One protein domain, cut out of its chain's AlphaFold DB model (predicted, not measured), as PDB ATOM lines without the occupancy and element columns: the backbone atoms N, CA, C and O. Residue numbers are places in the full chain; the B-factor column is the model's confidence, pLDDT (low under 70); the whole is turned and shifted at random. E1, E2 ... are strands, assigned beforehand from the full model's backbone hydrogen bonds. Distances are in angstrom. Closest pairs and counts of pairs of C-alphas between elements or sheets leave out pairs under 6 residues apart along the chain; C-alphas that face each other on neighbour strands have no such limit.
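Overview. This is residues 178 to 234, 246 to 267 and 281 to 303 of the 1016 residues of an uncharacterized protein of Actinomycetospora sp. TBRC 11914 (UniProt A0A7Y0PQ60). The chain is wound in stacked, flattened turns, a short solenoid: E4 and E5 each fold back on themselves as a U and lie one on the next in parallel, E3, bent less sharply, lies in parallel on E4, and E6 with E7 makes the two sides of the last turn. E1 and E2 add antiparallel strands at the E3 end of the stack, and the two cuts lie at the opposite end of the turns from the folds of E4 and E5. The printed part has 102 residues with no named helix and seven named strands, E1 to E7 in order, in one branched, twisted mixed sheet; the class is all strand, with 52 residues in named strands. It is compact, with a radius of gyration of the C-alphas of 12.4 A, and spans 35 by 26 by 16 A.

Along the chain. E1, residues 178 to 180, begins with C-alpha 178 at (-26.418, -26.049, -28.594) and is 6.7 A long. E2, residues 183 to 188, is 16.5 A long, and E3, residues 193 to 201, is 15.9 A long and bends by 119 degrees at residue 198. E4, residues 217 to 228, begins with C-alpha 217 at (-15.403, -19.280, -17.703); it bends by 169 degrees at residue 225 and measures 9.3 A from first to last C-alpha. E5, residues 250 to 261, also measures 9.3 A and bends by 167 degrees at residue 258. E6, residues 285 to 288, is 9.9 A long. E7, residues 291 to 296, is 14.4 A long and ends with C-alpha 296 at (-5.938, -30.383, -12.805).

Arrangement. E1, E2 and E3 form a meander, each strand the antiparallel neighbour of the one before, and E1 and E2, like E2 and E3, are a hairpin. N 178 and O 185 are 2.8 A apart, and N 186 and O 195 are 2.8 A apart, both within hydrogen-bond range. E3 and E4 are parallel, with N 196 and O 219 at 2.8 A. E4 and E5 are parallel, with N 220 and O 252 at 2.8 A and N 226 and O 258 at 2.9 A. E5 has E4 on one side, and on the other side E6 beside residues 250 to 253 and E7 beside residues 256 to 261. Both are parallel to E5: N 251 and O 285 are 2.9 A apart, and N 257 and O 291 are 2.8 A apart. The closest C-alphas of E6 and E7, those of Ala 286 and Val 295, are 7.2 A apart. E1, E6 and E7 are edge strands; E1 and E7 are apart.

Size, cuts and confidence. The two C-alphas farthest apart, those of Asn 181 and Gly 301, are 37.4 A apart. Residues 235 to 245 and 268 to 280 are not printed; the C-alphas of 234 and 246 are 7.6 A apart, and those of 267 and 281 are 8.2 A apart. Of the links printed whole, E3 to E4, 15 residues, is long, and the others are tight. The mean pLDDT of the printed part is 81.1; under 70 are residues 206 to 214, 232 to 234, 265 to 267, 281 and 297 to 303.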
ATOM      1  N   THR A 178     -26.614 -24.694 -28.068       91.69
ATOM      2  CA  THR A 178     -26.418 -26.049 -28.594       91.69
ATOM      3  C   THR A 178     -27.171 -27.027 -27.705       91.69
ATOM      4  O   THR A 178     -26.944 -27.071 -26.499       91.69
ATOM      5  N   THR A 179     -28.076 -27.814 -28.278       89.06
ATOM      6  CA  THR A 179     -28.802 -28.865 -27.556       89.06
ATOM      7  C   THR A 179     -28.338 -30.239 -28.029       89.06
ATOM      8  O   THR A 179     -28.144 -30.465 -29.222       89.06
ATOM      9  N   GLY A 180     -28.145 -31.160 -27.088       87.50
ATOM     10  CA  GLY A 180     -27.766 -32.545 -27.356       87.50
ATOM     11  C   GLY A 180     -28.560 -33.519 -26.492       87.50
ATOM     12  O   GLY A 180     -29.405 -33.112 -25.692       87.50
ATOM     13  N   ASN A 181     -28.301 -34.821 -26.644       81.19
ATOM     14  CA  ASN A 181     -28.962 -35.852 -25.842       81.19
ATOM     15  C   ASN A 181     -28.608 -35.683 -24.357       81.19
ATOM     16  O   ASN A 181     -27.568 -36.146 -23.903       81.19
ATOM     17  N   GLY A 182     -29.499 -35.024 -23.615       80.88
ATOM     18  CA  GLY A 182     -29.377 -34.821 -22.175       80.88
ATOM     19  C   GLY A 182     -28.665 -33.537 -21.744       80.88
ATOM     20  O   GLY A 182     -28.406 -33.414 -20.549       80.88
ATOM     21  N   TYR A 183     -28.368 -32.588 -22.648       91.12
ATOM     22  CA  TYR A 183     -27.802 -31.291 -22.250       91.12
ATOM     23  C   TYR A 183     -28.217 -30.090 -23.113       91.12
ATOM     24  O   TYR A 183     -28.610 -30.225 -24.276       91.12
ATOM     25  N   ILE A 184     -28.079 -28.900 -22.522       90.50
ATOM     26  CA  ILE A 184     -28.182 -27.587 -23.168       90.50
ATOM     27  C   ILE A 184     -26.892 -26.817 -22.861       90.50
ATOM     28  O   ILE A 184     -26.619 -26.531 -21.697       90.50
ATOM     29  N   ALA A 185     -26.119 -26.471 -23.888       89.06
ATOM     30  CA  ALA A 185     -24.941 -25.615 -23.787       89.06
ATOM     31  C   ALA A 185     -25.244 -24.222 -24.359       89.06
ATOM     32  O   ALA A 185     -25.783 -24.092 -25.459       89.06
ATOM     33  N   LEU A 186     -24.914 -23.175 -23.612       92.44
ATOM     34  CA  LEU A 186     -25.044 -21.773 -23.997       92.44
ATOM     35  C   LEU A 186     -23.648 -21.158 -24.026       92.44
ATOM     36  O   LEU A 186     -23.079 -20.874 -22.974       92.44
ATOM     37  N   THR A 187     -23.114 -20.917 -25.220       91.38
ATOM     38  CA  THR A 187     -21.750 -20.402 -25.404       91.38
ATOM     39  C   THR A 187     -21.778 -18.948 -25.858       91.38
ATOM     40  O   THR A 187     -22.362 -18.629 -26.895       91.38
ATOM     41  N   ASN A 188     -21.112 -18.059 -25.126       91.50
ATOM     42  CA  ASN A 188     -20.856 -16.684 -25.534       91.50
ATOM     43  C   ASN A 188     -19.391 -16.535 -25.951       91.50
ATOM     44  O   ASN A 188     -18.489 -16.441 -25.121       91.50
ATOM     45  N   ALA A 189     -19.168 -16.492 -27.265       85.25
ATOM     46  CA  ALA A 189     -17.833 -16.377 -27.845       85.25
ATOM     47  C   ALA A 189     -17.155 -15.024 -27.558       85.25
ATOM     48  O   ALA A 189     -15.938 -14.929 -27.659       85.25
ATOM     49  N   ARG A 190     -17.909 -13.968 -27.205       84.50
ATOM     50  CA  ARG A 190     -17.317 -12.659 -26.866       84.50
ATOM     51  C   ARG A 190     -16.729 -12.641 -25.464       84.50
ATOM     52  O   ARG A 190     -15.723 -11.980 -25.249       84.50
ATOM     53  N   THR A 191     -17.370 -13.326 -24.522       88.06
ATOM     54  CA  THR A 191     -16.939 -13.359 -23.118       88.06
ATOM     55  C   THR A 191     -16.155 -14.621 -22.768       88.06
ATOM     56  O   THR A 191     -15.748 -14.766 -21.621       88.06
ATOM     57  N   ASN A 192     -15.952 -15.535 -23.729       87.88
ATOM     58  CA  ASN A 192     -15.431 -16.883 -23.488       87.88
ATOM     59  C   ASN A 192     -16.161 -17.551 -22.312       87.88
ATOM     60  O   ASN A 192     -15.529 -18.047 -21.384       87.88
ATOM     61  N   THR A 193     -17.497 -17.519 -22.320       91.69
ATOM     62  CA  THR A 193     -18.325 -18.110 -21.256       91.69
ATOM     63  C   THR A 193     -19.196 -19.223 -21.814       91.69
ATOM     64  O   THR A 193     -19.864 -19.023 -22.828       91.69
ATOM     65  N   GLU A 194     -19.236 -20.371 -21.147       93.19
ATOM     66  CA  GLU A 194     -20.126 -21.479 -21.492       93.19
ATOM     67  C   GLU A 194     -20.946 -21.902 -20.273       93.19
ATOM     68  O   GLU A 194     -20.384 -22.194 -19.220       93.19
ATOM     69  N   TYR A 195     -22.271 -21.948 -20.414       95.69
ATOM     70  CA  TYR A 195     -23.161 -22.566 -19.430       95.69
ATOM     71  C   TYR A 195     -23.635 -23.900 -19.971       95.69
ATOM     72  O   TYR A 195     -24.265 -23.935 -21.026       95.69
ATOM     73  N   CYS A 196     -23.386 -24.980 -19.243       94.69
ATOM     74  CA  CYS A 196     -23.843 -26.303 -19.614       94.69
ATOM     75  C   CYS A 196     -24.790 -26.866 -18.560       94.69
ATOM     76  O   CYS A 196     -24.423 -27.023 -17.397       94.69
ATOM     77  N   PHE A 197     -26.020 -27.151 -18.978       94.56
ATOM     78  CA  PHE A 197     -27.083 -27.705 -18.151       94.56
ATOM     79  C   PHE A 197     -27.320 -29.165 -18.548       94.56
ATOM     80  O   PHE A 197     -27.563 -29.433 -19.724       94.56
ATOM     81  N   GLY A 198     -27.302 -30.100 -17.595       94.19
ATOM     82  CA  GLY A 198     -27.547 -31.529 -17.838       94.19
ATOM     83  C   GLY A 198     -26.271 -32.379 -17.860       94.19
ATOM     84  O   GLY A 198     -25.417 -32.213 -16.996       94.19
ATOM     85  N   THR A 199     -26.164 -33.336 -18.790       93.88
ATOM     86  CA  THR A 199     -24.989 -34.223 -18.933       93.88
ATOM     87  C   THR A 199     -24.102 -33.768 -20.087       93.88
ATOM     88  O   THR A 199     -24.382 -34.061 -21.248       93.88
ATOM     89  N   CYS A 200     -23.035 -33.047 -19.765       91.69
ATOM     90  CA  CYS A 200     -22.147 -32.408 -20.724       91.69
ATOM     91  C   CYS A 200     -20.802 -33.126 -20.806       91.69
ATOM     92  O   CYS A 200     -20.152 -33.370 -19.794       91.69
ATOM     93  N   THR A 201     -20.339 -33.408 -22.017       90.88
ATOM     94  CA  THR A 201     -18.997 -33.953 -22.256       90.88
ATOM     95  C   THR A 201     -18.176 -32.960 -23.063       90.88
ATOM     96  O   THR A 201     -18.658 -32.483 -24.087       90.88
ATOM     97  N   ASN A 202     -16.929 -32.721 -22.650       88.00
ATOM     98  CA  ASN A 202     -15.970 -31.820 -23.297       88.00
ATOM     99  C   ASN A 202     -16.406 -30.346 -23.268       88.00
ATOM    100  O   ASN A 202     -16.440 -29.686 -24.304       88.00
ATOM    101  N   VAL A 203     -16.740 -29.840 -22.077       86.75
ATOM    102  CA  VAL A 203     -17.007 -28.408 -21.865       86.75
ATOM    103  C   VAL A 203     -15.679 -27.670 -21.991       86.75
ATOM    104  O   VAL A 203     -14.869 -27.713 -21.070       86.75
ATOM    105  N   ALA A 204     -15.420 -27.059 -23.142       81.19
ATOM    106  CA  ALA A 204     -14.140 -26.441 -23.462       81.19
ATOM    107  C   ALA A 204     -14.337 -24.951 -23.746       81.19
ATOM    108  O   ALA A 204     -14.881 -24.563 -24.780       81.19
ATOM    109  N   VAL A 205     -13.854 -24.109 -22.836       74.88
ATOM    110  CA  VAL A 205     -14.011 -22.657 -22.894       74.88
ATOM    111  C   VAL A 205     -12.641 -22.014 -23.064       74.88
ATOM    112  O   VAL A 205     -11.777 -22.139 -22.204       74.88
ATOM    113  N   GLY A 206     -12.440 -21.334 -24.191       62.12
ATOM    114  CA  GLY A 206     -11.148 -20.767 -24.588       62.12
ATOM    115  C   GLY A 206     -10.719 -21.301 -25.951       62.12
ATOM    116  O   GLY A 206     -10.123 -22.369 -26.064       62.12
ATOM    117  N   ILE A 207     -11.039 -20.569 -27.019       52.94
ATOM    118  CA  ILE A 207     -10.620 -20.941 -28.376       52.94
ATOM    119  C   ILE A 207      -9.108 -20.710 -28.495       52.94
ATOM    120  O   ILE A 207      -8.625 -19.593 -28.297       52.94
ATOM    121  N   ALA A 208      -8.350 -21.742 -28.868       45.03
ATOM    122  CA  ALA A 208      -6.958 -21.581 -29.270       45.03
ATOM    123  C   ALA A 208      -6.902 -20.819 -30.609       45.03
ATOM    124  O   ALA A 208      -7.366 -21.341 -31.621       45.03
ATOM    125  N   GLY A 209      -6.348 -19.598 -30.640       39.69
ATOM    126  CA  GLY A 209      -6.034 -18.946 -31.924       39.69
ATOM    127  C   GLY A 209      -6.094 -17.423 -32.044       39.69
ATOM    128  O   GLY A 209      -5.876 -16.933 -33.148       39.69
ATOM    129  N   VAL A 210      -6.343 -16.642 -30.986       29.91
ATOM    130  CA  VAL A 210      -6.305 -15.167 -31.096       29.91
ATOM    131  C   VAL A 210      -5.503 -14.577 -29.933       29.91
ATOM    132  O   VAL A 210      -5.992 -14.530 -28.814       29.91
ATOM    133  N   ASN A 211      -4.243 -14.205 -30.200       34.94
ATOM    134  CA  ASN A 211      -3.321 -13.461 -29.321       34.94
ATOM    135  C   ASN A 211      -3.383 -13.813 -27.817       34.94
ATOM    136  O   ASN A 211      -3.896 -13.031 -27.025       34.94
ATOM    137  N   GLY A 212      -2.824 -14.966 -27.423       43.84
ATOM    138  CA  GLY A 212      -2.619 -15.307 -26.004       43.84
ATOM    139  C   GLY A 212      -3.918 -15.393 -25.198       43.84
ATOM    140  O   GLY A 212      -4.053 -14.706 -24.190       43.84
ATOM    141  N   GLY A 213      -4.867 -16.206 -25.683       54.41
ATOM    142  CA  GLY A 213      -6.259 -16.263 -25.229       54.41
ATOM    143  C   GLY A 213      -6.438 -16.149 -23.715       54.41
ATOM    144  O   GLY A 213      -5.859 -16.908 -22.937       54.41
ATOM    145  N   THR A 214      -7.257 -15.183 -23.312       69.06
ATOM    146  CA  THR A 214      -7.780 -15.078 -21.953       69.06
ATOM    147  C   THR A 214      -8.550 -16.361 -21.639       69.06
ATOM    148  O   THR A 214      -9.395 -16.782 -22.435       69.06
ATOM    149  N   GLY A 215      -8.230 -17.019 -20.523       77.88
ATOM    150  CA  GLY A 215      -8.941 -18.220 -20.095       77.88
ATOM    151  C   GLY A 215     -10.451 -17.976 -20.033       77.88
ATOM    152  O   GLY A 215     -10.905 -16.868 -19.742       77.88
ATOM    153  N   GLY A 216     -11.234 -18.995 -20.374       91.38
ATOM    154  CA  GLY A 216     -12.689 -18.909 -20.376       91.38
ATOM    155  C   GLY A 216     -13.303 -19.147 -18.998       91.38
ATOM    156  O   GLY A 216     -12.629 -19.558 -18.055       91.38
ATOM    157  N   THR A 217     -14.608 -18.908 -18.880       93.88
ATOM    158  CA  THR A 217     -15.403 -19.280 -17.703       93.88
ATOM    159  C   THR A 217     -16.417 -20.370 -18.059       93.88
ATOM    160  O   THR A 217     -17.292 -20.143 -18.893       93.88
ATOM    161  N   ALA A 218     -16.326 -21.543 -17.426       93.06
ATOM    162  CA  ALA A 218     -17.315 -22.619 -17.553       93.06
ATOM    163  C   ALA A 218     -18.269 -22.627 -16.358       93.06
ATOM    164  O   ALA A 218     -17.817 -22.611 -15.217       93.06
ATOM    165  N   TYR A 219     -19.568 -22.754 -16.610       96.19
ATOM    166  CA  TYR A 219     -20.581 -23.061 -15.605       96.19
ATOM    167  C   TYR A 219     -21.198 -24.421 -15.919       96.19
ATOM    168  O   TYR A 219     -21.925 -24.578 -16.894       96.19
ATOM    169  N   CYS A 220     -20.913 -25.405 -15.081       94.81
ATOM    170  CA  CYS A 220     -21.377 -26.776 -15.215       94.81
ATOM    171  C   CYS A 220     -22.487 -27.059 -14.209       94.81
ATOM    172  O   CYS A 220     -22.222 -27.153 -13.017       94.81
ATOM    173  N   ILE A 221     -23.726 -27.198 -14.676       94.81
ATOM    174  CA  ILE A 221     -24.915 -27.423 -13.847       94.81
ATOM    175  C   ILE A 221     -25.484 -28.800 -14.211       94.81
ATOM    176  O   ILE A 221     -26.199 -28.949 -15.201       94.81
ATOM    177  N   GLY A 222     -25.133 -29.828 -13.433       94.25
ATOM    178  CA  GLY A 222     -25.438 -31.234 -13.735       94.25
ATOM    179  C   GLY A 222     -24.196 -32.130 -13.720       94.25
ATOM    180  O   GLY A 222     -23.376 -32.027 -12.815       94.25
ATOM    181  N   THR A 223     -24.053 -33.036 -14.688       94.44
ATOM    182  CA  THR A 223     -22.879 -33.918 -14.810       94.44
ATOM    183  C   THR A 223     -21.992 -33.445 -15.953       94.44
ATOM    184  O   THR A 223     -22.386 -33.536 -17.108       94.44
ATOM    185  N   CYS A 224     -20.792 -32.961 -15.650       93.81
ATOM    186  CA  CYS A 224     -19.808 -32.548 -16.640       93.81
ATOM    187  C   CYS A 224     -18.583 -33.470 -16.643       93.81
ATOM    188  O   CYS A 224     -18.011 -33.783 -15.598       93.81
ATOM    189  N   THR A 225     -18.128 -33.854 -17.829       93.94
ATOM    190  CA  THR A 225     -16.891 -34.619 -18.037       93.94
ATOM    191  C   THR A 225     -15.955 -33.821 -18.939       93.94
ATOM    192  O   THR A 225     -16.404 -33.296 -19.956       93.94
ATOM    193  N   ASN A 226     -14.662 -33.757 -18.606       90.56
ATOM    194  CA  ASN A 226     -13.618 -33.055 -19.367       90.56
ATOM    195  C   ASN A 226     -13.888 -31.544 -19.486       90.56
ATOM    196  O   ASN A 226     -14.095 -31.026 -20.584       90.56
ATOM    197  N   VAL A 227     -13.931 -30.844 -18.350       90.62
ATOM    198  CA  VAL A 227     -14.140 -29.386 -18.317       90.62
ATOM    199  C   VAL A 227     -12.796 -28.694 -18.500       90.62
ATOM    200  O   VAL A 227     -11.991 -28.718 -17.581       90.62
ATOM    201  N   ALA A 228     -12.535 -28.073 -19.646       90.06
ATOM    202  CA  ALA A 228     -11.301 -27.348 -19.925       90.06
ATOM    203  C   ALA A 228     -11.567 -25.841 -20.049       90.06
ATOM    204  O   ALA A 228     -12.369 -25.438 -20.883       90.06
ATOM    205  N   THR A 229     -10.913 -24.990 -19.255       88.81
ATOM    206  CA  THR A 229     -11.120 -23.522 -19.317       88.81
ATOM    207  C   THR A 229      -9.869 -22.724 -19.690       88.81
ATOM    208  O   THR A 229      -9.941 -21.513 -19.900       88.81
ATOM    209  N   GLY A 230      -8.711 -23.381 -19.794       82.06
ATOM    210  CA  GLY A 230      -7.451 -22.744 -20.174       82.06
ATOM    211  C   GLY A 230      -7.268 -22.633 -21.688       82.06
ATOM    212  O   GLY A 230      -7.544 -23.577 -22.430       82.06
ATOM    213  N   ALA A 231      -6.734 -21.503 -22.157       76.88
ATOM    214  CA  ALA A 231      -6.305 -21.372 -23.547       76.88
ATOM    215  C   ALA A 231      -4.965 -22.096 -23.774       76.88
ATOM    216  O   ALA A 231      -4.055 -22.025 -22.946       76.88
ATOM    217  N   ALA A 232      -4.800 -22.765 -24.917       69.94
ATOM    218  CA  ALA A 232      -3.493 -23.284 -25.313       69.94
ATOM    219  C   ALA A 232      -2.545 -22.124 -25.673       69.94
ATOM    220  O   ALA A 232      -2.920 -21.229 -26.435       69.94
ATOM    221  N   GLY A 233      -1.318 -22.139 -25.142       68.88
ATOM    222  CA  GLY A 233      -0.270 -21.192 -25.525       68.88
ATOM    223  C   GLY A 233       0.081 -21.299 -27.012       68.88
ATOM    224  O   GLY A 233      -0.008 -22.369 -27.619       68.88
ATOM    225  N   THR A 234       0.487 -20.188 -27.627       63.78
ATOM    226  CA  THR A 234       0.937 -20.185 -29.022       63.78
ATOM    227  C   THR A 234       2.340 -20.787 -29.125       63.78
ATOM    228  O   THR A 234       3.235 -20.463 -28.345       63.78
ATOM    229  N   GLY A 246      -0.884 -19.938 -22.230       77.12
ATOM    230  CA  GLY A 246      -2.170 -19.239 -22.189       77.12
ATOM    231  C   GLY A 246      -2.606 -18.922 -20.756       77.12
ATOM    232  O   GLY A 246      -2.153 -19.557 -19.800       77.12
ATOM    233  N   ALA A 247      -3.490 -17.936 -20.600       81.06
ATOM    234  CA  ALA A 247      -4.089 -17.648 -19.304       81.06
ATOM    235  C   ALA A 247      -4.993 -18.815 -18.869       81.06
ATOM    236  O   ALA A 247      -5.752 -19.363 -19.677       81.06
ATOM    237  N   GLY A 248      -4.912 -19.192 -17.591       84.31
ATOM    238  CA  GLY A 248      -5.857 -20.117 -16.976       84.31
ATOM    239  C   GLY A 248      -7.270 -19.535 -16.971       84.31
ATOM    240  O   GLY A 248      -7.450 -18.318 -16.910       84.31
ATOM    241  N   GLY A 249      -8.272 -20.402 -17.081       91.44
ATOM    242  CA  GLY A 249      -9.680 -20.029 -16.971       91.44
ATOM    243  C   GLY A 249     -10.283 -20.395 -15.620       91.44
ATOM    244  O   GLY A 249      -9.611 -20.932 -14.737       91.44
ATOM    245  N   THR A 250     -11.584 -20.152 -15.480       93.75
ATOM    246  CA  THR A 250     -12.348 -20.444 -14.261       93.75
ATOM    247  C   THR A 250     -13.451 -21.457 -14.545       93.75
ATOM    248  O   THR A 250     -14.264 -21.251 -15.438       93.75
ATOM    249  N   ALA A 251     -13.516 -22.555 -13.794       93.12
ATOM    250  CA  ALA A 251     -14.601 -23.531 -13.893       93.12
ATOM    251  C   ALA A 251     -15.452 -23.519 -12.619       93.12
ATOM    252  O   ALA A 251     -14.922 -23.692 -11.525       93.12
ATOM    253  N   TYR A 252     -16.764 -23.359 -12.764       95.75
ATOM    254  CA  TYR A 252     -17.744 -23.456 -11.688       95.75
ATOM    255  C   TYR A 252     -18.590 -24.720 -11.860       95.75
ATOM    256  O   TYR A 252     -19.254 -24.896 -12.880       95.75
ATOM    257  N   CYS A 253     -18.594 -25.590 -10.855       94.56
ATOM    258  CA  CYS A 253     -19.224 -26.908 -10.911       94.56
ATOM    259  C   CYS A 253     -20.360 -27.053  -9.888       94.56
ATOM    260  O   CYS A 253     -20.113 -27.240  -8.700       94.56
ATOM    261  N   PHE A 254     -21.604 -27.022 -10.364       92.56
ATOM    262  CA  PHE A 254     -22.864 -27.182  -9.625       92.56
ATOM    263  C   PHE A 254     -23.481 -28.569  -9.857       92.56
ATOM    264  O   PHE A 254     -24.615 -28.705 -10.318       92.56
ATOM    265  N   GLY A 255     -22.706 -29.617  -9.592       92.69
ATOM    266  CA  GLY A 255     -23.118 -31.007  -9.774       92.69
ATOM    267  C   GLY A 255     -21.913 -31.942  -9.748       92.69
ATOM    268  O   GLY A 255     -21.037 -31.756  -8.912       92.69
ATOM    269  N   THR A 256     -21.843 -32.936 -10.633       92.94
ATOM    270  CA  THR A 256     -20.682 -33.839 -10.716       92.94
ATOM    271  C   THR A 256     -19.772 -33.423 -11.863       92.94
ATOM    272  O   THR A 256     -20.134 -33.580 -13.024       92.94
ATOM    273  N   CYS A 257     -18.582 -32.919 -11.554       93.50
ATOM    274  CA  CYS A 257     -17.550 -32.605 -12.530       93.50
ATOM    275  C   CYS A 257     -16.394 -33.607 -12.450       93.50
ATOM    276  O   CYS A 257     -15.877 -33.913 -11.378       93.50
ATOM    277  N   THR A 258     -15.954 -34.101 -13.599       93.12
ATOM    278  CA  THR A 258     -14.830 -35.040 -13.725       93.12
ATOM    279  C   THR A 258     -13.835 -34.490 -14.744       93.12
ATOM    280  O   THR A 258     -14.245 -33.972 -15.784       93.12
ATOM    281  N   ASN A 259     -12.533 -34.599 -14.458       91.44
ATOM    282  CA  ASN A 259     -11.438 -34.123 -15.317       91.44
ATOM    283  C   ASN A 259     -11.527 -32.611 -15.600       91.44
ATOM    284  O   ASN A 259     -11.683 -32.187 -16.747       91.44
ATOM    285  N   VAL A 260     -11.484 -31.795 -14.545       90.88
ATOM    286  CA  VAL A 260     -11.557 -30.330 -14.659       90.88
ATOM    287  C   VAL A 260     -10.147 -29.771 -14.858       90.88
ATOM    288  O   VAL A 260      -9.345 -29.791 -13.932       90.88
ATOM    289  N   ALA A 261      -9.845 -29.276 -16.054       90.19
ATOM    290  CA  ALA A 261      -8.577 -28.675 -16.441       90.19
ATOM    291  C   ALA A 261      -8.701 -27.150 -16.595       90.19
ATOM    292  O   ALA A 261      -9.203 -26.651 -17.600       90.19
ATOM    293  N   THR A 262      -8.233 -26.373 -15.623       86.62
ATOM    294  CA  THR A 262      -8.390 -24.903 -15.665       86.62
ATOM    295  C   THR A 262      -7.149 -24.158 -16.154       86.62
ATOM    296  O   THR A 262      -7.240 -22.994 -16.535       86.62
ATOM    297  N   GLY A 263      -5.986 -24.814 -16.193       82.12
ATOM    298  CA  GLY A 263      -4.724 -24.211 -16.632       82.12
ATOM    299  C   GLY A 263      -4.551 -24.181 -18.152       82.12
ATOM    300  O   GLY A 263      -4.919 -25.128 -18.848       82.12
ATOM    301  N   GLY A 264      -3.955 -23.104 -18.672       74.31
ATOM    302  CA  GLY A 264      -3.518 -23.040 -20.066       74.31
ATOM    303  C   GLY A 264      -2.282 -23.913 -20.309       74.31
ATOM    304  O   GLY A 264      -1.344 -23.915 -19.509       74.31
ATOM    305  N   ALA A 265      -2.254 -24.659 -21.416       69.06
ATOM    306  CA  ALA A 265      -1.066 -25.421 -21.801       69.06
ATOM    307  C   ALA A 265       0.091 -24.464 -22.156       69.06
ATOM    308  O   ALA A 265      -0.111 -23.486 -22.883       69.06
ATOM    309  N   GLY A 266       1.301 -24.745 -21.659       63.19
ATOM    310  CA  GLY A 266       2.513 -24.009 -22.037       63.19
ATOM    311  C   GLY A 266       2.821 -24.164 -23.532       63.19
ATOM    312  O   GLY A 266       2.593 -25.230 -24.107       63.19
ATOM    313  N   GLY A 267       3.318 -23.106 -24.180       56.84
ATOM    314  CA  GLY A 267       3.724 -23.169 -25.585       56.84
ATOM    315  C   GLY A 267       4.943 -24.080 -25.770       56.84
ATOM    316  O   GLY A 267       5.922 -23.971 -25.035       56.84
ATOM    317  N   GLY A 281       1.894 -21.578 -18.375       66.69
ATOM    318  CA  GLY A 281       0.667 -20.781 -18.372       66.69
ATOM    319  C   GLY A 281       0.231 -20.453 -16.944       66.69
ATOM    320  O   GLY A 281       0.525 -21.201 -16.010       66.69
ATOM    321  N   ALA A 282      -0.484 -19.340 -16.777       71.44
ATOM    322  CA  ALA A 282      -1.091 -19.014 -15.491       71.44
ATOM    323  C   ALA A 282      -2.041 -20.152 -15.068       71.44
ATOM    324  O   ALA A 282      -2.816 -20.658 -15.886       71.44
ATOM    325  N   GLY A 283      -1.965 -20.566 -13.799       74.75
ATOM    326  CA  GLY A 283      -2.910 -21.524 -13.222       74.75
ATOM    327  C   GLY A 283      -4.344 -21.005 -13.348       74.75
ATOM    328  O   GLY A 283      -4.575 -19.796 -13.327       74.75
ATOM    329  N   GLY A 284      -5.306 -21.907 -13.534       83.25
ATOM    330  CA  GLY A 284      -6.726 -21.552 -13.537       83.25
ATOM    331  C   GLY A 284      -7.418 -21.957 -12.241       83.25
ATOM    332  O   GLY A 284      -6.910 -22.784 -11.485       83.25
ATOM    333  N   THR A 285      -8.627 -21.452 -12.021       90.56
ATOM    334  CA  THR A 285      -9.380 -21.660 -10.774       90.56
ATOM    335  C   THR A 285     -10.553 -22.611 -10.990       90.56
ATOM    336  O   THR A 285     -11.385 -22.379 -11.863       90.56
ATOM    337  N   ALA A 286     -10.670 -23.660 -10.176       87.56
ATOM    338  CA  ALA A 286     -11.854 -24.518 -10.155       87.56
ATOM    339  C   ALA A 286     -12.618 -24.332  -8.837       87.56
ATOM    340  O   ALA A 286     -12.071 -24.528  -7.750       87.56
ATOM    341  N   VAL A 287     -13.893 -23.964  -8.940       93.19
ATOM    342  CA  VAL A 287     -14.807 -23.791  -7.809       93.19
ATOM    343  C   VAL A 287     -15.889 -24.859  -7.886       93.19
ATOM    344  O   VAL A 287     -16.643 -24.939  -8.857       93.19
ATOM    345  N   CYS A 288     -15.971 -25.688  -6.853       89.19
ATOM    346  CA  CYS A 288     -16.814 -26.873  -6.834       89.19
ATOM    347  C   CYS A 288     -17.891 -26.741  -5.763       89.19
ATOM    348  O   CYS A 288     -17.617 -26.845  -4.574       89.19
ATOM    349  N   TYR A 289     -19.127 -26.525  -6.204       88.19
ATOM    350  CA  TYR A 289     -20.316 -26.534  -5.354       88.19
ATOM    351  C   TYR A 289     -20.948 -27.927  -5.243       88.19
ATOM    352  O   TYR A 289     -21.729 -28.171  -4.329       88.19
ATOM    353  N   GLY A 290     -20.617 -28.841  -6.160       86.62
ATOM    354  CA  GLY A 290     -20.931 -30.269  -6.060       86.62
ATOM    355  C   GLY A 290     -19.674 -31.143  -5.947       86.62
ATOM    356  O   GLY A 290     -18.670 -30.728  -5.376       86.62
ATOM    357  N   SER A 291     -19.712 -32.361  -6.493       85.69
ATOM    358  CA  SER A 291     -18.575 -33.291  -6.483       85.69
ATOM    359  C   SER A 291     -17.631 -33.021  -7.652       85.69
ATOM    360  O   SER A 291     -18.044 -33.071  -8.810       85.69
ATOM    361  N   CYS A 292     -16.356 -32.769  -7.366       85.81
ATOM    362  CA  CYS A 292     -15.312 -32.631  -8.376       85.81
ATOM    363  C   CYS A 292     -14.245 -33.709  -8.204       85.81
ATOM    364  O   CYS A 292     -13.722 -33.907  -7.110       85.81
ATOM    365  N   THR A 293     -13.876 -34.369  -9.297       86.31
ATOM    366  CA  THR A 293     -12.780 -35.349  -9.330       86.31
ATOM    367  C   THR A 293     -11.806 -35.018 -10.460       86.31
ATOM    368  O   THR A 293     -12.210 -34.507 -11.507       86.31
ATOM    369  N   ASN A 294     -10.515 -35.299 -10.246       85.75
ATOM    370  CA  ASN A 294      -9.422 -35.015 -11.187       85.75
ATOM    371  C   ASN A 294      -9.360 -33.534 -11.610       85.75
ATOM    372  O   ASN A 294      -9.400 -33.213 -12.799       85.75
ATOM    373  N   VAL A 295      -9.320 -32.619 -10.637       83.94
ATOM    374  CA  VAL A 295      -9.173 -31.180 -10.902       83.94
ATOM    375  C   VAL A 295      -7.694 -30.853 -11.124       83.94
ATOM    376  O   VAL A 295      -6.953 -30.644 -10.166       83.94
ATOM    377  N   GLY A 296      -7.273 -30.802 -12.388       79.88
ATOM    378  CA  GLY A 296      -5.938 -30.383 -12.805       79.88
ATOM    379  C   GLY A 296      -5.891 -28.878 -13.066       79.88
ATOM    380  O   GLY A 296      -6.321 -28.400 -14.112       79.88
ATOM    381  N   SER A 297      -5.355 -28.095 -12.139       63.09
ATOM    382  CA  SER A 297      -5.253 -26.636 -12.295       63.09
ATOM    383  C   SER A 297      -3.823 -26.212 -12.635       63.09
ATOM    384  O   SER A 297      -3.145 -25.584 -11.839       63.09
ATOM    385  N   GLY A 298      -3.350 -26.550 -13.839       56.22
ATOM    386  CA  GLY A 298      -2.066 -26.038 -14.329       56.22
ATOM    387  C   GLY A 298      -1.514 -26.771 -15.550       56.22
ATOM    388  O   GLY A 298      -1.486 -27.998 -15.592       56.22
ATOM    389  N   GLY A 299      -1.048 -26.010 -16.547       54.97
ATOM    390  CA  GLY A 299       0.071 -26.460 -17.378       54.97
ATOM    391  C   GLY A 299       1.374 -26.340 -16.579       54.97
ATOM    392  O   GLY A 299       1.382 -25.709 -15.525       54.97
ATOM    393  N   ALA A 300       2.470 -26.929 -17.067       54.56
ATOM    394  CA  ALA A 300       3.764 -26.939 -16.376       54.56
ATOM    395  C   ALA A 300       4.186 -25.531 -15.896       54.56
ATOM    396  O   ALA A 300       4.656 -24.744 -16.707       54.56
ATOM    397  N   GLY A 301       3.991 -25.218 -14.605       51.09
ATOM    398  CA  GLY A 301       4.394 -23.956 -13.958       51.09
ATOM    399  C   GLY A 301       3.290 -23.104 -13.297       51.09
ATOM    400  O   GLY A 301       3.617 -22.045 -12.769       51.09
ATOM    401  N   GLY A 302       2.013 -23.512 -13.304       52.28
ATOM    402  CA  GLY A 302       0.916 -22.769 -12.650       52.28
ATOM    403  C   GLY A 302       0.471 -23.356 -11.300       52.28
ATOM    404  O   GLY A 302       0.429 -24.573 -11.148       52.28
ATOM    405  N   SER A 303       0.110 -22.509 -10.326       56.16
ATOM    406  CA  SER A 303      -0.466 -22.948  -9.039       56.16
ATOM    407  C   SER A 303      -1.907 -23.440  -9.188       56.16
ATOM    408  O   SER A 303      -2.737 -22.782  -9.819       56.16
TER     409      SER A 303